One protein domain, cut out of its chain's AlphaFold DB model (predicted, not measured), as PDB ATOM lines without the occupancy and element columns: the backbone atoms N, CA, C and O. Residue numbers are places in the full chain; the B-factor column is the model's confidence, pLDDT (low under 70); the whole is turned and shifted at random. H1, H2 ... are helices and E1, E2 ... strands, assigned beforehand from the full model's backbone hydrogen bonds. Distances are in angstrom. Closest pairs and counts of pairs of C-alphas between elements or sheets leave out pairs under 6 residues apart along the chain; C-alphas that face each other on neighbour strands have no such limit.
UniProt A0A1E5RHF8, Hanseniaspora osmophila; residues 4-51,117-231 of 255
ATOM      1  N   SER A   4     183.654 219.259 236.235       83.19
ATOM      2  CA  SER A   4     184.354 219.736 235.039       83.19
ATOM      3  C   SER A   4     184.079 221.214 234.740       83.19
ATOM      4  O   SER A   4     184.995 221.940 234.369       83.19
ATOM      5  N   ASN A   5     182.854 221.700 234.966       85.56
ATOM      6  CA  ASN A   5     182.522 223.111 234.748       85.56
ATOM      7  C   ASN A   5     183.187 224.008 235.795       85.56
ATOM      8  O   ASN A   5     183.682 225.083 235.458       85.56
ATOM      9  N   LEU A   6     183.243 223.547 237.050       86.31
ATOM     10  CA  LEU A   6     183.991 224.240 238.094       86.31
ATOM     11  C   LEU A   6     185.484 224.296 237.742       86.31
ATOM     12  O   LEU A   6     186.099 225.353 237.843       86.31
ATOM     13  N   MET A   7     186.051 223.181 237.285       90.06
ATOM     14  CA  MET A   7     187.451 223.097 236.871       90.06
ATOM     15  C   MET A   7     187.776 224.094 235.744       90.06
ATOM     16  O   MET A   7     188.695 224.894 235.894       90.06
ATOM     17  N   LEU A   8     186.977 224.123 234.669       89.94
ATOM     18  CA  LEU A   8     187.145 225.068 233.554       89.94
ATOM     19  C   LEU A   8     186.984 226.527 234.002       89.94
ATOM     20  O   LEU A   8     187.758 227.403 233.612       89.94
ATOM     21  N   SER A   9     185.993 226.788 234.861       91.06
ATOM     22  CA  SER A   9     185.808 228.106 235.463       91.06
ATOM     23  C   SER A   9     187.064 228.516 236.224       91.06
ATOM     24  O   SER A   9     187.600 229.591 235.978       91.06
ATOM     25  N   LEU A  10     187.608 227.665 237.090       91.31
ATOM     26  CA  LEU A  10     188.808 227.983 237.860       91.31
ATOM     27  C   LEU A  10     190.050 228.160 236.985       91.31
ATOM     28  O   LEU A  10     190.777 229.126 237.193       91.31
ATOM     29  N   GLN A  11     190.270 227.300 235.988       92.25
ATOM     30  CA  GLN A  11     191.416 227.391 235.073       92.25
ATOM     31  C   GLN A  11     191.490 228.738 234.350       92.25
ATOM     32  O   GLN A  11     192.577 229.280 234.188       92.25
ATOM     33  N   SER A  12     190.353 229.362 234.020       92.12
ATOM     34  CA  SER A  12     190.352 230.697 233.396       92.12
ATOM     35  C   SER A  12     190.950 231.821 234.266       92.12
ATOM     36  O   SER A  12     191.215 232.908 233.756       92.12
ATOM     37  N   LEU A  13     191.181 231.588 235.568       91.38
ATOM     38  CA  LEU A  13     191.913 232.510 236.453       91.38
ATOM     39  C   LEU A  13     193.440 232.343 236.383       91.38
ATOM     40  O   LEU A  13     194.178 233.175 236.916       91.38
ATOM     41  N   PHE A  14     193.923 231.275 235.749       92.75
ATOM     42  CA  PHE A  14     195.326 230.878 235.732       92.75
ATOM     43  C   PHE A  14     195.811 230.759 234.282       92.75
ATOM     44  O   PHE A  14     195.650 229.714 233.662       92.75
ATOM     45  N   PRO A  15     196.427 231.812 233.718       91.25
ATOM     46  CA  PRO A  15     196.846 231.810 232.316       91.25
ATOM     47  C   PRO A  15     198.002 230.841 232.023       91.25
ATOM     48  O   PRO A  15     198.272 230.555 230.863       91.25
ATOM     49  N   ASP A  16     198.706 230.376 233.059       92.88
ATOM     50  CA  ASP A  16     199.760 229.364 232.983       92.88
ATOM     51  C   ASP A  16     199.247 227.943 233.262       92.88
ATOM     52  O   ASP A  16     200.049 227.010 233.299       92.88
ATOM     53  N   ALA A  17     197.946 227.777 233.527       92.50
ATOM     54  CA  ALA A  17     197.388 226.461 233.773       92.50
ATOM     55  C   ALA A  17     197.327 225.660 232.465       92.50
ATOM     56  O   ALA A  17     196.813 226.170 231.469       92.50
ATOM     57  N   PRO A  18     197.820 224.411 232.461       91.69
ATOM     58  CA  PRO A  18     197.635 223.512 231.337       91.69
ATOM     59  C   PRO A  18     196.158 223.125 231.218       91.69
ATOM     60  O   PRO A  18     195.434 223.061 232.220       91.69
ATOM     61  N   ASP A  19     195.733 222.804 230.000       87.19
ATOM     62  CA  ASP A  19     194.372 222.348 229.725       87.19
ATOM     63  C   ASP A  19     194.149 220.959 230.346       87.19
ATOM     64  O   ASP A  19     194.493 219.924 229.776       87.19
ATOM     65  N   MET A  20     193.554 220.915 231.540       83.00
ATOM     66  CA  MET A  20     193.055 219.661 232.105       83.00
ATOM     67  C   MET A  20     191.595 219.499 231.702       83.00
ATOM     68  O   MET A  20     190.752 220.289 232.118       83.00
ATOM     69  N   HIS A  21     191.281 218.465 230.922       71.81
ATOM     70  CA  HIS A  21     189.916 218.232 230.439       71.81
ATOM     71  C   HIS A  21     189.049 217.419 231.402       71.81
ATOM     72  O   HIS A  21     187.823 217.499 231.335       71.81
ATOM     73  N   THR A  22     189.662 216.651 232.309       83.75
ATOM     74  CA  THR A  22     188.930 215.788 233.239       83.75
ATOM     75  C   THR A  22     189.448 215.902 234.677       83.75
ATOM     76  O   THR A  22     190.661 215.823 234.918       83.75
ATOM     77  N   PRO A  23     188.542 216.053 235.664       87.25
ATOM     78  CA  PRO A  23     188.915 215.905 237.060       87.25
ATOM     79  C   PRO A  23     189.331 214.454 237.302       87.25
ATOM     80  O   PRO A  23     188.668 213.520 236.849       87.25
ATOM     81  N   HIS A  24     190.424 214.252 238.027       90.00
ATOM     82  CA  HIS A  24     190.965 212.920 238.268       90.00
ATOM     83  C   HIS A  24     191.580 212.807 239.662       90.00
ATOM     84  O   HIS A  24     191.899 213.805 240.309       90.00
ATOM     85  N   ILE A  25     191.744 211.563 240.115       91.94
ATOM     86  CA  ILE A  25     192.423 211.220 241.366       91.94
ATOM     87  C   ILE A  25     193.599 210.329 241.021       91.94
ATOM     88  O   ILE A  25     193.438 209.272 240.408       91.94
ATOM     89  N   THR A  26     194.781 210.713 241.482       93.12
ATOM     90  CA  THR A  26     195.954 209.852 241.375       93.12
ATOM     91  C   THR A  26     195.832 208.702 242.371       93.12
ATOM     92  O   THR A  26     195.867 208.904 243.586       93.12
ATOM     93  N   ILE A  27     195.703 207.474 241.864       92.56
ATOM     94  CA  ILE A  27     195.707 206.260 242.692       92.56
ATOM     95  C   ILE A  27     197.129 205.968 243.167       92.56
ATOM     96  O   ILE A  27     197.382 205.804 244.356       92.56
ATOM     97  N   THR A  28     198.090 205.908 242.246       91.94
ATOM     98  CA  THR A  28     199.496 205.722 242.600       91.94
ATOM     99  C   THR A  28     200.425 206.166 241.476       91.94
ATOM    100  O   THR A  28     199.988 206.359 240.345       91.94
ATOM    101  N   SER A  29     201.706 206.316 241.801       90.88
ATOM    102  CA  SER A  29     202.788 206.666 240.883       90.88
ATOM    103  C   SER A  29     203.946 205.671 241.018       90.88
ATOM    104  O   SER A  29     203.973 204.854 241.942       90.88
ATOM    105  N   GLY A  30     204.899 205.718 240.080       89.56
ATOM    106  CA  GLY A  30     206.050 204.806 240.077       89.56
ATOM    107  C   GLY A  30     205.681 203.363 239.721       89.56
ATOM    108  O   GLY A  30     206.288 202.421 240.229       89.56
ATOM    109  N   LEU A  31     204.656 203.188 238.883       90.44
ATOM    110  CA  LEU A  31     204.244 201.882 238.380       90.44
ATOM    111  C   LEU A  31     205.355 201.277 237.512       90.44
ATOM    112  O   LEU A  31     205.878 201.934 236.614       90.44
ATOM    113  N   ASN A  32     205.677 200.004 237.733       85.44
ATOM    114  CA  ASN A  32     206.466 199.227 236.783       85.44
ATOM    115  C   ASN A  32     205.542 198.757 235.654       85.44
ATOM    116  O   ASN A  32     204.903 197.704 235.744       85.44
ATOM    117  N   VAL A  33     205.430 199.581 234.612       75.69
ATOM    118  CA  VAL A  33     204.517 199.349 233.488       75.69
ATOM    119  C   VAL A  33     205.118 198.321 232.528       75.69
ATOM    120  O   VAL A  33     205.667 198.659 231.488       75.69
ATOM    121  N   GLN A  34     205.036 197.042 232.896       78.94
ATOM    122  CA  GLN A  34     205.287 195.940 231.956       78.94
ATOM    123  C   GLN A  34     204.022 195.597 231.152       78.94
ATOM    124  O   GLN A  34     204.115 195.166 230.009       78.94
ATOM    125  N   ASP A  35     202.841 195.775 231.759       87.44
ATOM    126  CA  ASP A  35     201.538 195.467 231.159       87.44
ATOM    127  C   ASP A  35     200.432 196.312 231.823       87.44
ATOM    128  O   ASP A  35     199.913 195.977 232.894       87.44
ATOM    129  N   SER A  36     200.086 197.440 231.201       93.31
ATOM    130  CA  SER A  36     199.040 198.366 231.654       93.31
ATOM    131  C   SER A  36     197.645 197.730 231.661       93.31
ATOM    132  O   SER A  36     196.869 197.971 232.592       93.31
ATOM    133  N   LYS A  37     197.340 196.812 230.733       93.75
ATOM    134  CA  LYS A  37     196.059 196.079 230.703       93.75
ATOM    135  C   LYS A  37     195.884 195.189 231.921       93.75
ATOM    136  O   LYS A  37     194.784 195.090 232.468       93.75
ATOM    137  N   LYS A  38     196.961 194.557 232.388       93.94
ATOM    138  CA  LYS A  38     196.928 193.740 233.608       93.94
ATOM    139  C   LYS A  38     196.638 194.578 234.855       93.94
ATOM    140  O   LYS A  38     195.866 194.139 235.716       93.94
ATOM    141  N   ILE A  39     197.201 195.786 234.936       94.31
ATOM    142  CA  ILE A  39     196.914 196.745 236.014       94.31
ATOM    143  C   ILE A  39     195.421 197.081 236.014       94.31
ATOM    144  O   ILE A  39     194.745 196.875 237.023       94.31
ATOM    145  N   LEU A  40     194.882 197.504 234.868       94.88
ATOM    146  CA  LEU A  40     193.471 197.870 234.732       94.88
ATOM    147  C   LEU A  40     192.526 196.692 235.004       94.88
ATOM    148  O   LEU A  40     191.554 196.836 235.742       94.88
ATOM    149  N   SER A  41     192.839 195.494 234.507       94.56
ATOM    150  CA  SER A  41     192.074 194.275 234.806       94.56
ATOM    151  C   SER A  41     192.031 193.980 236.310       94.56
ATOM    152  O   SER A  41     190.978 193.645 236.858       94.56
ATOM    153  N   THR A  42     193.148 194.190 237.016       94.25
ATOM    154  CA  THR A  42     193.212 194.046 238.480       94.25
ATOM    155  C   THR A  42     192.282 195.035 239.180       94.25
ATOM    156  O   THR A  42     191.555 194.638 240.091       94.25
ATOM    157  N   VAL A  43     192.262 196.298 238.736       92.12
ATOM    158  CA  VAL A  43     191.349 197.327 239.259       92.12
ATOM    159  C   VAL A  43     189.891 196.903 239.073       92.12
ATOM    160  O   VAL A  43     189.130 196.866 240.042       92.12
ATOM    161  N   VAL A  44     189.509 196.521 237.851       92.19
ATOM    162  CA  VAL A  44     188.138 196.106 237.512       92.19
ATOM    163  C   VAL A  44     187.695 194.929 238.384       92.19
ATOM    164  O   VAL A  44     186.595 194.938 238.941       92.19
ATOM    165  N   LEU A  45     188.548 193.915 238.541       92.06
ATOM    166  CA  LEU A  45     188.255 192.746 239.373       92.06
ATOM    167  C   LEU A  45     188.119 193.111 240.858       92.06
ATOM    168  O   LEU A  45     187.204 192.625 241.527       92.06
ATOM    169  N   ALA A  46     188.987 193.986 241.373       90.56
ATOM    170  CA  ALA A  46     188.939 194.438 242.761       90.56
ATOM    171  C   ALA A  46     187.647 195.212 243.068       90.56
ATOM    172  O   ALA A  46     186.995 194.959 244.088       90.56
ATOM    173  N   LEU A  47     187.231 196.107 242.169       87.56
ATOM    174  CA  LEU A  47     186.005 196.888 242.328       87.56
ATOM    175  C   LEU A  47     184.753 196.011 242.209       87.56
ATOM    176  O   LEU A  47     183.873 196.091 243.069       87.56
ATOM    177  N   LYS A  48     184.705 195.087 241.237       87.19
ATOM    178  CA  LYS A  48     183.617 194.094 241.121       87.19
ATOM    179  C   LYS A  48     183.492 193.229 242.380       87.19
ATOM    180  O   LYS A  48     182.389 193.027 242.884       87.19
ATOM    181  N   SER A  49     184.617 192.763 242.928       87.06
ATOM    182  CA  SER A  49     184.646 191.979 244.172       87.06
ATOM    183  C   SER A  49     184.130 192.779 245.373       87.06
ATOM    184  O   SER A  49     183.340 192.275 246.176       87.06
ATOM    185  N   THR A  50     184.519 194.052 245.472       81.75
ATOM    186  CA  THR A  50     184.069 194.951 246.545       81.75
ATOM    187  C   THR A  50     182.565 195.209 246.469       81.75
ATOM    188  O   THR A  50     181.881 195.137 247.491       81.75
ATOM    189  N   ARG A  51     182.027 195.407 245.259       77.62
ATOM    190  CA  ARG A  51     180.589 195.596 245.023       77.62
ATOM    191  C   ARG A  51     179.770 194.374 245.437       77.62
ATOM    192  O   ARG A  51     178.755 194.512 246.118       77.62
ATOM    193  N   SER A 117     180.661 203.293 248.031       57.59
ATOM    194  CA  SER A 117     181.496 203.387 246.835       57.59
ATOM    195  C   SER A 117     181.600 204.828 246.318       57.59
ATOM    196  O   SER A 117     182.363 205.103 245.391       57.59
ATOM    197  N   GLY A 118     180.829 205.744 246.908       67.44
ATOM    198  CA  GLY A 118     180.907 207.165 246.634       67.44
ATOM    199  C   GLY A 118     182.067 207.815 247.381       67.44
ATOM    200  O   GLY A 118     182.291 207.535 248.560       67.44
ATOM    201  N   LEU A 119     182.796 208.685 246.687       76.31
ATOM    202  CA  LEU A 119     183.880 209.457 247.265       76.31
ATOM    203  C   LEU A 119     183.333 210.615 248.092       76.31
ATOM    204  O   LEU A 119     182.478 211.373 247.633       76.31
ATOM    205  N   SER A 120     183.854 210.745 249.308       75.00
ATOM    206  CA  SER A 120     183.544 211.849 250.221       75.00
ATOM    207  C   SER A 120     184.701 212.840 250.264       75.00
ATOM    208  O   SER A 120     185.841 212.475 250.561       75.00
ATOM    209  N   PHE A 121     184.388 214.094 249.968       76.88
ATOM    210  CA  PHE A 121     185.332 215.201 250.004       76.88
ATOM    211  C   PHE A 121     185.314 215.848 251.385       76.88
ATOM    212  O   PHE A 121     184.280 215.862 252.046       76.88
ATOM    213  N   GLN A 122     186.469 216.334 251.823       73.12
ATOM    214  CA  GLN A 122     186.646 216.929 253.144       73.12
ATOM    215  C   GLN A 122     186.740 218.448 253.064       73.12
ATOM    216  O   GLN A 122     186.133 219.164 253.853       73.12
ATOM    217  N   ARG A 123     187.577 218.935 252.148       74.44
ATOM    218  CA  ARG A 123     188.043 220.316 252.175       74.44
ATOM    219  C   ARG A 123     188.488 220.758 250.792       74.44
ATOM    220  O   ARG A 123     189.153 220.008 250.085       74.44
ATOM    221  N   LEU A 124     188.192 222.003 250.446       76.38
ATOM    222  CA  LEU A 124     188.899 222.701 249.382       76.38
ATOM    223  C   LEU A 124     190.188 223.317 249.938       76.38
ATOM    224  O   LEU A 124     190.159 224.060 250.918       76.38
ATOM    225  N   SER A 125     191.306 223.053 249.271       77.75
ATOM    226  CA  SER A 125     192.623 223.522 249.687       77.75
ATOM    227  C   SER A 125     193.357 224.198 248.534       77.75
ATOM    228  O   SER A 125     193.330 223.728 247.394       77.75
ATOM    229  N   LEU A 126     194.078 225.276 248.853       79.44
ATOM    230  CA  LEU A 126     195.046 225.879 247.944       79.44
ATOM    231  C   LEU A 126     196.454 225.443 248.336       79.44
ATOM    232  O   LEU A 126     196.962 225.800 249.400       79.44
ATOM    233  N   GLY A 127     197.080 224.646 247.480       77.81
ATOM    234  CA  GLY A 127     198.438 224.172 247.683       77.81
ATOM    235  C   GLY A 127     199.492 225.180 247.236       77.81
ATOM    236  O   GLY A 127     199.230 226.168 246.543       77.81
ATOM    237  N   SER A 128     200.729 224.906 247.639       78.75
ATOM    238  CA  SER A 128     201.901 225.713 247.301       78.75
ATOM    239  C   SER A 128     202.612 225.246 246.030       78.75
ATOM    240  O   SER A 128     203.404 226.007 245.474       78.75
ATOM    241  N   THR A 129     202.339 224.026 245.561       87.75
ATOM    242  CA  THR A 129     203.041 223.404 244.432       87.75
ATOM    243  C   THR A 129     202.199 223.402 243.163       87.75
ATOM    244  O   THR A 129     200.976 223.520 243.214       87.75
ATOM    245  N   PHE A 130     202.871 223.203 242.026       91.25
ATOM    246  CA  PHE A 130     202.253 223.178 240.700       91.25
ATOM    247  C   PHE A 130     201.032 222.246 240.626       91.25
ATOM    248  O   PHE A 130     199.954 222.696 240.255       91.25
ATOM    249  N   PHE A 131     201.161 220.991 241.072       91.50
ATOM    250  CA  PHE A 131     200.090 219.985 240.988       91.50
ATOM    251  C   PHE A 131     198.997 220.103 242.065       91.50
ATOM    252  O   PHE A 131     198.019 219.359 242.047       91.50
ATOM    253  N   THR A 132     199.158 221.002 243.038       88.44
ATOM    254  CA  THR A 132     198.233 221.110 244.179       88.44
ATOM    255  C   THR A 132     197.601 222.489 244.302       88.44
ATOM    256  O   THR A 132     197.002 222.781 245.333       88.44
ATOM    257  N   ARG A 133     197.719 223.339 243.271       89.25
ATOM    258  CA  ARG A 133     197.384 224.765 243.361       89.25
ATOM    259  C   ARG A 133     195.964 225.021 243.854       89.25
ATOM    260  O   ARG A 133     195.799 225.785 244.799       89.25
ATOM    261  N   VAL A 134     194.972 224.375 243.247       88.62
ATOM    262  CA  VAL A 134     193.595 224.319 243.757       88.62
ATOM    263  C   VAL A 134     193.149 222.866 243.716       88.62
ATOM    264  O   VAL A 134     193.205 222.237 242.657       88.62
ATOM    265  N   LYS A 135     192.734 222.316 244.858       88.38
ATOM    266  CA  LYS A 135     192.350 220.907 244.978       88.38
ATOM    267  C   LYS A 135     191.217 220.685 245.977       88.38
ATOM    268  O   LYS A 135     191.048 221.456 246.917       88.38
ATOM    269  N   LEU A 136     190.490 219.590 245.788       86.06
ATOM    270  CA  LEU A 136     189.522 219.046 246.736       86.06
ATOM    271  C   LEU A 136     190.140 217.837 247.436       86.06
ATOM    272  O   LEU A 136     190.367 216.804 246.807       86.06
ATOM    273  N   ASP A 137     190.418 217.964 248.726       85.69
ATOM    274  CA  ASP A 137     190.941 216.889 249.560       85.69
ATOM    275  C   ASP A 137     189.851 215.852 249.862       85.69
ATOM    276  O   ASP A 137     188.678 216.181 250.066       85.69
ATOM    277  N   ILE A 138     190.247 214.580 249.896       86.69
ATOM    278  CA  ILE A 138     189.361 213.434 250.116       86.69
ATOM    279  C   ILE A 138     189.617 212.858 251.514       86.69
ATOM    280  O   ILE A 138     190.751 212.527 251.864       86.69
ATOM    281  N   ALA A 139     188.550 212.678 252.298       82.38
ATOM    282  CA  ALA A 139     188.611 212.161 253.668       82.38
ATOM    283  C   ALA A 139     189.029 210.677 253.693       82.38
ATOM    284  O   ALA A 139     188.272 209.804 253.265       82.38
ATOM    285  N   LYS A 140     190.210 210.327 254.204       87.06
ATOM    286  CA  LYS A 140     190.691 208.928 254.192       87.06
ATOM    287  C   LYS A 140     189.756 207.968 254.936       87.06
ATOM    288  O   LYS A 140     189.501 206.856 254.474       87.06
ATOM    289  N   GLU A 141     189.241 208.407 256.074       82.88
ATOM    290  CA  GLU A 141     188.389 207.671 257.005       82.88
ATOM    291  C   GLU A 141     187.106 207.131 256.356       82.88
ATOM    292  O   GLU A 141     186.671 206.015 256.671       82.88
ATOM    293  N   ASN A 142     186.571 207.869 255.384       79.62
ATOM    294  CA  ASN A 142     185.321 207.547 254.702       79.62
ATOM    295  C   ASN A 142     185.544 206.828 253.359       79.62
ATOM    296  O   ASN A 142     184.620 206.230 252.815       79.62
ATOM    297  N   ASN A 143     186.782 206.787 252.853       84.19
ATOM    298  CA  ASN A 143     187.108 206.315 251.504       84.19
ATOM    299  C   ASN A 143     187.916 205.002 251.505       84.19
ATOM    300  O   ASN A 143     188.915 204.840 250.802       84.19
ATOM    301  N   LYS A 144     187.463 204.010 252.283       87.12
ATOM    302  CA  LYS A 144     188.172 202.725 252.484       87.12
ATOM    303  C   LYS A 144     188.408 201.933 251.194       87.12
ATOM    304  O   LYS A 144     189.419 201.234 251.093       87.12
ATOM    305  N   VAL A 145     187.495 202.024 250.223       87.81
ATOM    306  CA  VAL A 145     187.626 201.352 248.916       87.81
ATOM    307  C   VAL A 145     188.806 201.926 248.137       87.81
ATOM    308  O   VAL A 145     189.655 201.158 247.686       87.81
ATOM    309  N   LEU A 146     188.913 203.257 248.066       90.00
ATOM    310  CA  LEU A 146     190.037 203.950 247.441       90.00
ATOM    311  C   LEU A 146     191.361 203.529 248.088       90.00
ATOM    312  O   LEU A 146     192.267 203.080 247.394       90.00
ATOM    313  N   LEU A 147     191.455 203.584 249.421       92.12
ATOM    314  CA  LEU A 147     192.686 203.216 250.133       92.12
ATOM    315  C   LEU A 147     193.078 201.747 249.918       92.12
ATOM    316  O   LEU A 147     194.256 201.430 249.747       92.12
ATOM    317  N   SER A 148     192.091 200.846 249.893       90.94
ATOM    318  CA  SER A 148     192.321 199.423 249.619       90.94
ATOM    319  C   SER A 148     192.831 199.202 248.195       90.94
ATOM    320  O   SER A 148     193.733 198.391 247.990       90.94
ATOM    321  N   LEU A 149     192.290 199.946 247.225       92.38
ATOM    322  CA  LEU A 149     192.726 199.895 245.834       92.38
ATOM    323  C   LEU A 149     194.159 200.416 245.680       92.38
ATOM    324  O   LEU A 149     194.983 199.745 245.067       92.38
ATOM    325  N   VAL A 150     194.480 201.562 246.286       93.88
ATOM    326  CA  VAL A 150     195.835 202.140 246.280       93.88
ATOM    327  C   VAL A 150     196.840 201.133 246.825       93.88
ATOM    328  O   VAL A 150     197.850 200.854 246.179       93.88
ATOM    329  N   LYS A 151     196.540 200.533 247.984       93.44
ATOM    330  CA  LYS A 151     197.396 199.509 248.584       93.44
ATOM    331  C   LYS A 151     197.598 198.322 247.638       93.44
ATOM    332  O   LYS A 151     198.734 197.929 247.398       93.44
ATOM    333  N   LEU A 152     196.510 197.784 247.081       93.44
ATOM    334  CA  LEU A 152     196.548 196.636 246.172       93.44
ATOM    335  C   LEU A 152     197.431 196.907 244.949       93.44
ATOM    336  O   LEU A 152     198.287 196.089 244.619       93.44
ATOM    337  N   ILE A 153     197.231 198.041 244.275       92.88
ATOM    338  CA  ILE A 153     197.998 198.377 243.072       92.88
ATOM    339  C   ILE A 153     199.476 198.553 243.414       92.88
ATOM    340  O   ILE A 153     200.329 198.036 242.695       92.88
ATOM    341  N   ARG A 154     199.796 199.196 244.539       92.75
ATOM    342  CA  ARG A 154     201.185 199.336 244.984       92.75
ATOM    343  C   ARG A 154     201.839 198.004 245.336       92.75
ATOM    344  O   ARG A 154     202.975 197.775 244.935       92.75
ATOM    345  N   ASP A 155     201.129 197.119 246.033       91.38
ATOM    346  CA  ASP A 155     201.629 195.789 246.406       91.38
ATOM    347  C   ASP A 155     201.962 194.932 245.178       91.38
ATOM    348  O   ASP A 155     202.901 194.133 245.208       91.38
ATOM    349  N   MET A 156     201.203 195.112 244.097       91.12
ATOM    350  CA  MET A 156     201.326 194.322 242.876       91.12
ATOM    351  C   MET A 156     202.285 194.928 241.843       91.12
ATOM    352  O   MET A 156     202.932 194.173 241.117       91.12
ATOM    353  N   TYR A 157     202.364 196.259 241.751       92.00
ATOM    354  CA  TYR A 157     202.944 196.947 240.587       92.00
ATOM    355  C   TYR A 157     203.972 198.036 240.912       92.00
ATOM    356  O   TYR A 157     204.557 198.597 239.988       92.00
ATOM    357  N   VAL A 158     204.232 198.331 242.188       90.38
ATOM    358  CA  VAL A 158     205.282 199.273 242.607       90.38
ATOM    359  C   VAL A 158     206.422 198.497 243.273       90.38
ATOM    360  O   VAL A 158     206.210 197.477 243.928       90.38
ATOM    361  N   SER A 159     207.665 198.944 243.077       79.25
ATOM    362  CA  SER A 159     208.842 198.282 243.649       79.25
ATOM    363  C   SER A 159     208.756 198.185 245.177       79.25
ATOM    364  O   SER A 159     208.479 199.178 245.848       79.25
ATOM    365  N   LYS A 160     209.085 197.014 245.740       73.88
ATOM    366  CA  LYS A 160     208.957 196.673 247.177       73.88
ATOM    367  C   LYS A 160     209.914 197.410 248.130       73.88
ATOM    368  O   LYS A 160     210.140 196.948 249.243       73.88
ATOM    369  N   GLN A 161     210.522 198.512 247.705       66.25
ATOM    370  CA  GLN A 161     211.491 199.250 248.520       66.25
ATOM    371  C   GLN A 161     210.834 199.990 249.696       66.25
ATOM    372  O   GLN A 161     211.520 200.326 250.656       66.25
ATOM    373  N   GLN A 162     209.514 200.198 249.653       70.88
ATOM    374  CA  GLN A 162     208.749 200.918 250.668       70.88
ATOM    375  C   GLN A 162     207.624 200.043 251.235       70.88
ATOM    376  O   GLN A 162     207.008 199.252 250.517       70.88
ATOM    377  N   ASN A 163     207.322 200.204 252.525       85.69
ATOM    378  CA  ASN A 163     206.151 199.591 253.141       85.69
ATOM    379  C   ASN A 163     204.875 200.268 252.614       85.69
ATOM    380  O   ASN A 163     204.520 201.375 253.014       85.69
ATOM    381  N   ASN A 164     204.163 199.599 251.711       87.50
ATOM    382  CA  ASN A 164     202.978 200.164 251.064       87.50
ATOM    383  C   ASN A 164     201.820 200.450 252.027       87.50
ATOM    384  O   ASN A 164     201.037 201.363 251.772       87.50
ATOM    385  N   ALA A 165     201.695 199.700 253.127       87.69
ATOM    386  CA  ALA A 165     200.674 199.985 254.133       87.69
ATOM    387  C   ALA A 165     200.968 201.310 254.848       87.69
ATOM    388  O   ALA A 165     200.068 202.121 255.047       87.69
ATOM    389  N   GLU A 166     202.239 201.542 255.172       90.56
ATOM    390  CA  GLU A 166     202.706 202.786 255.780       90.56
ATOM    391  C   GLU A 166     202.522 203.974 254.832       90.56
ATOM    392  O   GLU A 166     201.969 204.993 255.240       90.56
ATOM    393  N   TYR A 167     202.855 203.806 253.547       91.06
ATOM    394  CA  TYR A 167     202.612 204.820 252.517       91.06
ATOM    395  C   TYR A 167     201.141 205.256 252.473       91.06
ATOM    396  O   TYR A 167     200.840 206.448 252.487       91.06
ATOM    397  N   VAL A 168     200.195 204.309 252.450       92.00
ATOM    398  CA  VAL A 168     198.757 204.630 252.375       92.00
ATOM    399  C   VAL A 168     198.293 205.441 253.592       92.00
ATOM    400  O   VAL A 168     197.482 206.364 253.459       92.00
ATOM    401  N   ILE A 169     198.820 205.128 254.776       90.00
ATOM    402  CA  ILE A 169     198.439 205.792 256.027       90.00
ATOM    403  C   ILE A 169     199.092 207.175 256.125       90.00
ATOM    404  O   ILE A 169     198.385 208.167 256.311       90.00
ATOM    405  N   ASN A 170     200.409 207.254 255.938       91.00
ATOM    406  CA  ASN A 170     201.205 208.427 256.297       91.00
ATOM    407  C   ASN A 170     201.453 209.386 255.126       91.00
ATOM    408  O   ASN A 170     201.534 210.592 255.335       91.00
ATOM    409  N   GLU A 171     201.554 208.878 253.896       91.44
ATOM    410  CA  GLU A 171     202.066 209.659 252.759       91.44
ATOM    411  C   GLU A 171     201.009 209.943 251.694       91.44
ATOM    412  O   GLU A 171     200.940 211.051 251.165       91.44
ATOM    413  N   TYR A 172     200.161 208.964 251.373       93.81
ATOM    414  CA  TYR A 172     199.156 209.107 250.326       93.81
ATOM    415  C   TYR A 172     198.126 210.168 250.712       93.81
ATOM    416  O   TYR A 172     197.405 209.973 251.677       93.81
ATOM    417  N   GLN A 173     198.013 211.274 249.983       91.94
ATOM    418  CA  GLN A 173     197.019 212.319 250.256       91.94
ATOM    419  C   GLN A 173     196.045 212.400 249.077       91.94
ATOM    420  O   GLN A 173     196.338 213.106 248.106       91.94
ATOM    421  N   PRO A 174     194.931 211.645 249.103       92.62
ATOM    422  CA  PRO A 174     193.995 211.626 247.989       92.62
ATOM    423  C   PRO A 174     193.326 212.990 247.840       92.62
ATOM    424  O   PRO A 174     192.837 213.572 248.807       92.62
ATOM    425  N   HIS A 175     193.306 213.486 246.612       91.12
ATOM    426  CA  HIS A 175     192.649 214.731 246.255       91.12
ATOM    427  C   HIS A 175     192.260 214.713 244.778       91.12
ATOM    428  O   HIS A 175     192.821 213.944 243.993       91.12
ATOM    429  N   VAL A 176     191.316 215.577 244.415       90.50
ATOM    430  CA  VAL A 176     191.049 215.957 243.027       90.50
ATOM    431  C   VAL A 176     191.682 217.311 242.782       90.50
ATOM    432  O   VAL A 176     191.307 218.293 243.423       90.50
ATOM    433  N   SER A 177     192.633 217.379 241.861       90.75
ATOM    434  CA  SER A 177     193.177 218.663 241.429       90.75
ATOM    435  C   SER A 177     192.206 219.341 240.471       90.75
ATOM    436  O   SER A 177     191.745 218.733 239.509       90.75
ATOM    437  N   LEU A 178     191.893 220.603 240.757       89.81
ATOM    438  CA  LEU A 178     191.043 221.455 239.925       89.81
ATOM    439  C   LEU A 178     191.876 222.409 239.067       89.81
ATOM    440  O   LEU A 178     191.461 222.799 237.982       89.81
ATOM    441  N   VAL A 179     193.053 222.800 239.551       92.06
ATOM    442  CA  VAL A 179     193.978 223.655 238.808       92.06
ATOM    443  C   VAL A 179     195.406 223.206 239.072       92.06
ATOM    444  O   VAL A 179     195.803 223.031 240.230       92.06
ATOM    445  N   TYR A 180     196.186 223.104 237.998       94.19
ATOM    446  CA  TYR A 180     197.641 223.100 238.051       94.19
ATOM    447  C   TYR A 180     198.175 224.467 237.648       94.19
ATOM    448  O   TYR A 180     197.735 225.021 236.652       94.19
ATOM    449  N   SER A 181     199.083 225.040 238.433       93.06
ATOM    450  CA  SER A 181     199.703 226.326 238.095       93.06
ATOM    451  C   SER A 181     200.892 226.613 239.008       93.06
ATOM    452  O   SER A 181     200.858 226.384 240.227       93.06
ATOM    453  N   ALA A 182     201.965 227.142 238.419       89.56
ATOM    454  CA  ALA A 182     203.149 227.561 239.163       89.56
ATOM    455  C   ALA A 182     202.889 228.887 239.889       89.56
ATOM    456  O   ALA A 182     203.492 229.160 240.931       89.56
ATOM    457  N   ARG A 183     201.949 229.681 239.378       87.62
ATOM    458  CA  ARG A 183     201.580 230.987 239.902       87.62
ATOM    459  C   ARG A 183     200.869 230.893 241.250       87.62
ATOM    460  O   ARG A 183     199.940 230.113 241.445       87.62
ATOM    461  N   ILE A 184     201.280 231.743 242.186       82.25
ATOM    462  CA  ILE A 184     200.576 231.942 243.455       82.25
ATOM    463  C   ILE A 184     199.512 233.029 243.235       82.25
ATOM    464  O   ILE A 184     199.876 234.120 242.783       82.25
ATOM    465  N   PRO A 185     198.224 232.768 243.525       80.25
ATOM    466  CA  PRO A 185     197.174 233.761 243.344       80.25
ATOM    467  C   PRO A 185     197.366 234.933 244.309       80.25
ATOM    468  O   PRO A 185     197.723 234.762 245.476       80.25
ATOM    469  N   SER A 186     197.102 236.142 243.820       81.12
ATOM    470  CA  SER A 186     196.986 237.329 244.668       81.12
ATOM    471  C   SER A 186     195.760 237.235 245.584       81.12
ATOM    472  O   SER A 186     194.869 236.410 245.386       81.12
ATOM    473  N   ARG A 187     195.652 238.136 246.570       77.56
ATOM    474  CA  ARG A 187     194.488 238.180 247.471       77.56
ATOM    475  C   ARG A 187     193.157 238.370 246.727       77.56
ATOM    476  O   ARG A 187     192.159 237.781 247.121       77.56
ATOM    477  N   ALA A 188     193.128 239.181 245.670       79.44
ATOM    478  CA  ALA A 188     191.910 239.410 244.889       79.44
ATOM    479  C   ALA A 188     191.517 238.175 244.059       79.44
ATOM    480  O   ALA A 188     190.342 237.822 243.969       79.44
ATOM    481  N   GLU A 189     192.507 237.482 243.497       82.00
ATOM    482  CA  GLU A 189     192.286 236.228 242.769       82.00
ATOM    483  C   GLU A 189     191.839 235.117 243.707       82.00
ATOM    484  O   GLU A 189     190.954 234.353 243.355       82.00
ATOM    485  N   TYR A 190     192.378 235.076 244.924       79.94
ATOM    486  CA  TYR A 190     191.928 234.163 245.966       79.94
ATOM    487  C   TYR A 190     190.431 234.322 246.267       79.94
ATOM    488  O   TYR A 190     189.701 233.337 246.267       79.94
ATOM    489  N   LEU A 191     189.953 235.557 246.441       81.12
ATOM    490  CA  LEU A 191     188.520 235.821 246.617       81.12
ATOM    491  C   LEU A 191     187.709 235.425 245.376       81.12
ATOM    492  O   LEU A 191     186.616 234.892 245.496       81.12
ATOM    493  N   SER A 192     188.266 235.622 244.180       89.00
ATOM    494  CA  SER A 192     187.610 235.205 242.933       89.00
ATOM    495  C   SER A 192     187.500 233.681 242.813       89.00
ATOM    496  O   SER A 192     186.500 233.182 242.304       89.00
ATOM    497  N   ILE A 193     188.514 232.940 243.274       85.00
ATOM    498  CA  ILE A 193     188.504 231.472 243.353       85.00
ATOM    499  C   ILE A 193     187.411 231.021 244.317       85.00
ATOM    500  O   ILE A 193     186.606 230.170 243.954       85.00
ATOM    501  N   VAL A 194     187.371 231.612 245.513       80.81
ATOM    502  CA  VAL A 194     186.392 231.284 246.555       80.81
ATOM    503  C   VAL A 194     184.974 231.527 246.054       80.81
ATOM    504  O   VAL A 194     184.214 230.570 245.993       80.81
ATOM    505  N   ASN A 195     184.667 232.728 245.561       85.38
ATOM    506  CA  ASN A 195     183.331 233.053 245.057       85.38
ATOM    507  C   ASN A 195     182.888 232.092 243.944       85.38
ATOM    508  O   ASN A 195     181.765 231.611 243.950       85.38
ATOM    509  N   ARG A 196     183.781 231.744 243.001       87.88
ATOM    510  CA  ARG A 196     183.446 230.786 241.928       87.88
ATOM    511  C   ARG A 196     183.120 229.400 242.456       87.88
ATOM    512  O   ARG A 196     182.356 228.677 241.824       87.88
ATOM    513  N   ILE A 197     183.751 229.007 243.552       80.56
ATOM    514  CA  ILE A 197     183.535 227.709 244.173       80.56
ATOM    515  C   ILE A 197     182.240 227.725 244.982       80.56
ATOM    516  O   ILE A 197     181.454 226.796 244.837       80.56
ATOM    517  N   GLU A 198     181.994 228.782 245.754       79.62
ATOM    518  CA  GLU A 198     180.731 229.014 246.463       79.62
ATOM    519  C   GLU A 198     179.548 229.011 245.488       79.62
ATOM    520  O   GLU A 198     178.621 228.224 245.652       79.62
ATOM    521  N   ASP A 199     179.645 229.772 244.393       83.19
ATOM    522  CA  ASP A 199     178.630 229.831 243.334       83.19
ATOM    523  C   ASP A 199     178.405 228.465 242.659       83.19
ATOM    524  O   ASP A 199     177.290 228.113 242.266       83.19
ATOM    525  N   ALA A 200     179.473 227.686 242.469       80.38
ATOM    526  CA  ALA A 200     179.405 226.402 241.777       80.38
ATOM    527  C   ALA A 200     178.859 225.268 242.645       80.38
ATOM    528  O   ALA A 200     178.202 224.353 242.126       80.38
ATOM    529  N   MET A 201     179.200 225.296 243.932       73.12
ATOM    530  CA  MET A 201     178.893 224.243 244.894       73.12
ATOM    531  C   MET A 201     177.709 224.591 245.796       73.12
ATOM    532  O   MET A 201     177.271 223.711 246.529       73.12
ATOM    533  N   ASP A 202     177.171 225.811 245.700       73.75
ATOM    534  CA  ASP A 202     176.083 226.314 246.548       73.75
ATOM    535  C   ASP A 202     176.428 226.156 248.041       73.75
ATOM    536  O   ASP A 202     175.674 225.589 248.831       73.75
ATOM    537  N   CYS A 203     177.644 226.579 248.406       70.94
ATOM    538  CA  CYS A 203     178.191 226.473 249.760       70.94
ATOM    539  C   CYS A 203     178.841 227.788 250.204       70.94
ATOM    540  O   CYS A 203     179.225 228.589 249.360       70.94
ATOM    541  N   GLU A 204     179.053 227.960 251.508       68.19
ATOM    542  CA  GLU A 204     179.811 229.082 252.075       68.19
ATOM    543  C   GLU A 204     181.189 228.603 252.560       68.19
ATOM    544  O   GLU A 204     181.322 227.545 253.181       68.19
ATOM    545  N   ILE A 205     182.252 229.344 252.241       66.69
ATOM    546  CA  ILE A 205     183.623 228.995 252.622       66.69
ATOM    547  C   ILE A 205     184.118 229.933 253.717       66.69
ATOM    548  O   ILE A 205     184.335 231.123 253.492       66.69
ATOM    549  N   ASP A 206     184.441 229.380 254.891       63.94
ATOM    550  CA  ASP A 206     185.123 230.141 255.931       63.94
ATOM    551  C   ASP A 206     186.604 230.331 255.585       63.94
ATOM    552  O   ASP A 206     187.478 229.464 255.736       63.94
ATOM    553  N   LEU A 207     186.883 231.553 255.143       55.31
ATOM    554  CA  LEU A 207     188.201 232.042 254.777       55.31
ATOM    555  C   LEU A 207     189.201 232.049 255.940       55.31
ATOM    556  O   LEU A 207     190.406 232.025 255.679       55.31
ATOM    557  N   ALA A 208     188.746 232.093 257.197       49.59
ATOM    558  CA  ALA A 208     189.622 232.143 258.367       49.59
ATOM    559  C   ALA A 208     190.311 230.797 258.629       49.59
ATOM    560  O   ALA A 208     191.469 230.768 259.047       49.59
ATOM    561  N   ASN A 209     189.631 229.691 258.321       49.25
ATOM    562  CA  ASN A 209     190.157 228.338 258.498       49.25
ATOM    563  C   ASN A 209     190.527 227.661 257.163       49.25
ATOM    564  O   ASN A 209     191.192 226.619 257.144       49.25
ATOM    565  N   GLY A 210     190.120 228.250 256.030       48.66
ATOM    566  CA  GLY A 210     190.166 227.597 254.720       48.66
ATOM    567  C   GLY A 210     189.366 226.293 254.722       48.66
ATOM    568  O   GLY A 210     189.740 225.349 254.029       48.66
ATOM    569  N   ILE A 211     188.354 226.228 255.587       48.03
ATOM    570  CA  ILE A 211     187.403 225.136 255.766       48.03
ATOM    571  C   ILE A 211     186.092 225.663 255.198       48.03
ATOM    572  O   ILE A 211     185.764 226.832 255.364       48.03
ATOM    573  N   ILE A 212     185.369 224.817 254.480       48.91
ATOM    574  CA  ILE A 212     184.043 225.174 253.987       48.91
ATOM    575  C   ILE A 212     183.154 225.226 255.232       48.91
ATOM    576  O   ILE A 212     183.127 224.250 255.975       48.91
ATOM    577  N   ALA A 213     182.583 226.383 255.562       37.09
ATOM    578  CA  ALA A 213     181.809 226.522 256.787       37.09
ATOM    579  C   ALA A 213     180.353 226.235 256.467       37.09
ATOM    580  O   ALA A 213     179.676 227.031 255.830       37.09
ATOM    581  N   ASP A 214     179.887 225.083 256.927       37.97
ATOM    582  CA  ASP A 214     178.481 224.924 257.254       37.97
ATOM    583  C   ASP A 214     178.348 225.233 258.751       37.97
ATOM    584  O   ASP A 214     178.980 224.581 259.585       37.97
ATOM    585  N   ASP A 215     177.561 226.253 259.095       36.38
ATOM    586  CA  ASP A 215     177.287 226.660 260.482       36.38
ATOM    587  C   ASP A 215     176.443 225.616 261.249       36.38
ATOM    588  O   ASP A 215     176.118 225.785 262.429       36.38
ATOM    589  N   THR A 216     176.096 224.496 260.607       34.66
ATOM    590  CA  THR A 216     175.360 223.397 261.216       34.66
ATOM    591  C   THR A 216     176.010 222.040 260.942       34.66
ATOM    592  O   THR A 216     175.785 221.430 259.908       34.66
ATOM    593  N   LEU A 217     176.684 221.508 261.972       31.91
ATOM    594  CA  LEU A 217     177.312 220.176 262.083       31.91
ATOM    595  C   LEU A 217     178.793 220.090 261.667       31.91
ATOM    596  O   LEU A 217     179.227 220.725 260.726       31.91
ATOM    597  N   GLU A 218     179.533 219.289 262.453       31.77
ATOM    598  CA  GLU A 218     180.867 218.680 262.262       31.77
ATOM    599  C   GLU A 218     181.638 218.999 260.953       31.77
ATOM    600  O   GLU A 218     181.051 218.967 259.878       31.77
ATOM    601  N   PRO A 219     182.985 219.137 260.986       34.84
ATOM    602  CA  PRO A 219     183.842 219.599 259.872       34.84
ATOM    603  C   PRO A 219     183.907 218.682 258.628       34.84
ATOM    604  O   PRO A 219     184.826 218.780 257.814       34.84
ATOM    605  N   SER A 220     182.948 217.780 258.453       35.59
ATOM    606  CA  SER A 220     182.651 217.109 257.199       35.59
ATOM    607  C   SER A 220     181.599 217.907 256.426       35.59
ATOM    608  O   SER A 220     180.418 217.551 256.437       35.59
ATOM    609  N   VAL A 221     182.004 218.952 255.700       36.59
ATOM    610  CA  VAL A 221     181.110 219.450 254.650       36.59
ATOM    611  C   VAL A 221     181.016 218.353 253.603       36.59
ATOM    612  O   VAL A 221     181.985 218.039 252.912       36.59
ATOM    613  N   SER A 222     179.843 217.734 253.495       41.22
ATOM    614  CA  SER A 222     179.512 216.913 252.337       41.22
ATOM    615  C   SER A 222     179.324 217.859 251.156       41.22
ATOM    616  O   SER A 222     178.203 218.200 250.805       41.22
ATOM    617  N   LEU A 223     180.441 218.288 250.556       48.06
ATOM    618  CA  LEU A 223     180.496 219.247 249.437       48.06
ATOM    619  C   LEU A 223     179.663 218.820 248.229       48.06
ATOM    620  O   LEU A 223     179.371 219.615 247.345       48.06
ATOM    621  N   PHE A 224     179.278 217.548 248.203       49.31
ATOM    622  CA  PHE A 224     178.359 216.998 247.240       49.31
ATOM    623  C   PHE A 224     177.376 216.100 247.993       49.31
ATOM    624  O   PHE A 224     177.768 215.076 248.554       49.31
ATOM    625  N   SER A 225     176.080 216.414 247.923       42.94
ATOM    626  CA  SER A 225     175.011 215.440 248.211       42.94
ATOM    627  C   SER A 225     175.096 214.209 247.292       42.94
ATOM    628  O   SER A 225     174.488 213.173 247.551       42.94
ATOM    629  N   ASN A 226     175.878 214.324 246.214       46.22
ATOM    630  CA  ASN A 226     176.092 213.317 245.194       46.22
ATOM    631  C   ASN A 226     177.541 212.838 245.309       46.22
ATOM    632  O   ASN A 226     178.436 213.382 244.665       46.22
ATOM    633  N   ALA A 227     177.786 211.851 246.167       53.72
ATOM    634  CA  ALA A 227     179.100 211.237 246.286       53.72
ATOM    635  C   ALA A 227     179.633 210.853 244.891       53.72
ATOM    636  O   ALA A 227     178.917 210.226 244.103       53.72
ATOM    637  N   TRP A 228     180.871 211.242 244.564       64.50
ATOM    638  CA  TRP A 228     181.433 210.929 243.249       64.50
ATOM    639  C   TRP A 228     181.650 209.419 243.177       64.50
ATOM    640  O   TRP A 228     182.472 208.862 243.903       64.50
ATOM    641  N   SER A 229     180.830 208.728 242.388       63.94
ATOM    642  CA  SER A 229     180.846 207.269 242.343       63.94
ATOM    643  C   SER A 229     182.114 206.786 241.650       63.94
ATOM    644  O   SER A 229     182.271 206.988 240.447       63.94
ATOM    645  N   MET A 230     182.978 206.065 242.375       63.41
ATOM    646  CA  MET A 230     184.111 205.353 241.759       63.41
ATOM    647  C   MET A 230     183.660 204.296 240.737       63.41
ATOM    648  O   MET A 230     184.492 203.775 240.000       63.41
ATOM    649  N   ILE A 231     182.373 203.934 240.721       62.25
ATOM    650  CA  ILE A 231     181.823 202.873 239.871       62.25
ATOM    651  C   ILE A 231     181.440 203.398 238.480       62.25
ATOM    652  O   ILE A 231     181.371 202.599 237.561       62.25
TER     653      ILE A 231
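Overview. This is residues 4 to 51 and 117 to 231 of the 255 residues of a protein of Hanseniaspora osmophila (UniProt A0A1E5RHF8). A small antiparallel sheet of three strands, E1, E2 and E3, stands between two groups of helices: H1 and H5 side by side at one end, and at the other a row of H2, H3 and H4 with H3 between the other two. Residues 202 to 231, with no named element, run back from H5, and their residues 228 to 229 make a short pairing with 118 to 119, just before E1. The 163 residues printed hold five named helices and three named strands, in the order H1 H2 E1 E2 H3 H4 E3 H5, and the sheet's order is E1, E2, E3. Of the 76 residues in named elements, under half of those printed, helices hold 61, and the class is mostly helix. The whole is compact, with a radius of gyration of the C-alphas of 17.1 A and spans of 47 by 37 by 27 A.

Along the chain. H1, residues 4 to 11, begins with C-alpha 4 at (184.354, 219.736, 235.039). H2, residues 36 to 51, is 23.0 A long. E1 is residues 121 to 125 and E2 residues 134 to 138, with C-alpha 134 at (193.595, 224.319, 243.757). H3, residues 144 to 157, is 19.8 A long; H4 is residues 164 to 171 and E3 residues 175 to 179. H5, residues 187 to 201, is 21.1 A long and ends with C-alpha 201 at (178.893, 224.243, 244.894).

Arrangement. E1 and E2, a hairpin, are antiparallel at 154 degrees, with N 122 and O 137 within hydrogen-bond range at 2.8 A. E2 and E3 are antiparallel at 167 degrees, with N 136 and O 176 at 2.8 A. H1 is on the sheet but only grazes it; the closest C-alphas of H1 and E3, those of Met 7 and Leu 178, are 5.0 A apart. H5 touches H1, closest at the C-alphas of Leu 6 and Ala 200, 6.3 A, at a shallow tilt of 7 degrees, opposite ways. H3 touches H2, closest at the C-alphas of Val 43 and Leu 149, 7.2 A, at a shallow tilt of 32 degrees, opposite ways. H3 touches H4, closest at the C-alphas of Lys 151 and Asn 164, 6.1 A, at a steep tilt of 54 degrees. H2 and H4 are apart. In each of the five helices every O i to N i+4 pair is within hydrogen-bond range.

Size, cuts and confidence. The farthest C-alphas, those of Gln 34 and Asp 215, are 50.4 A apart. Residues 52 to 116 are not printed, and C-alphas 51 and 117 are 8.1 A apart across the cut. The link H1 to H2, 24 residues, is long. Mean pLDDT of the printed part is 79.7; residues 117 to 118, 161 and 204 to 231 are under 70.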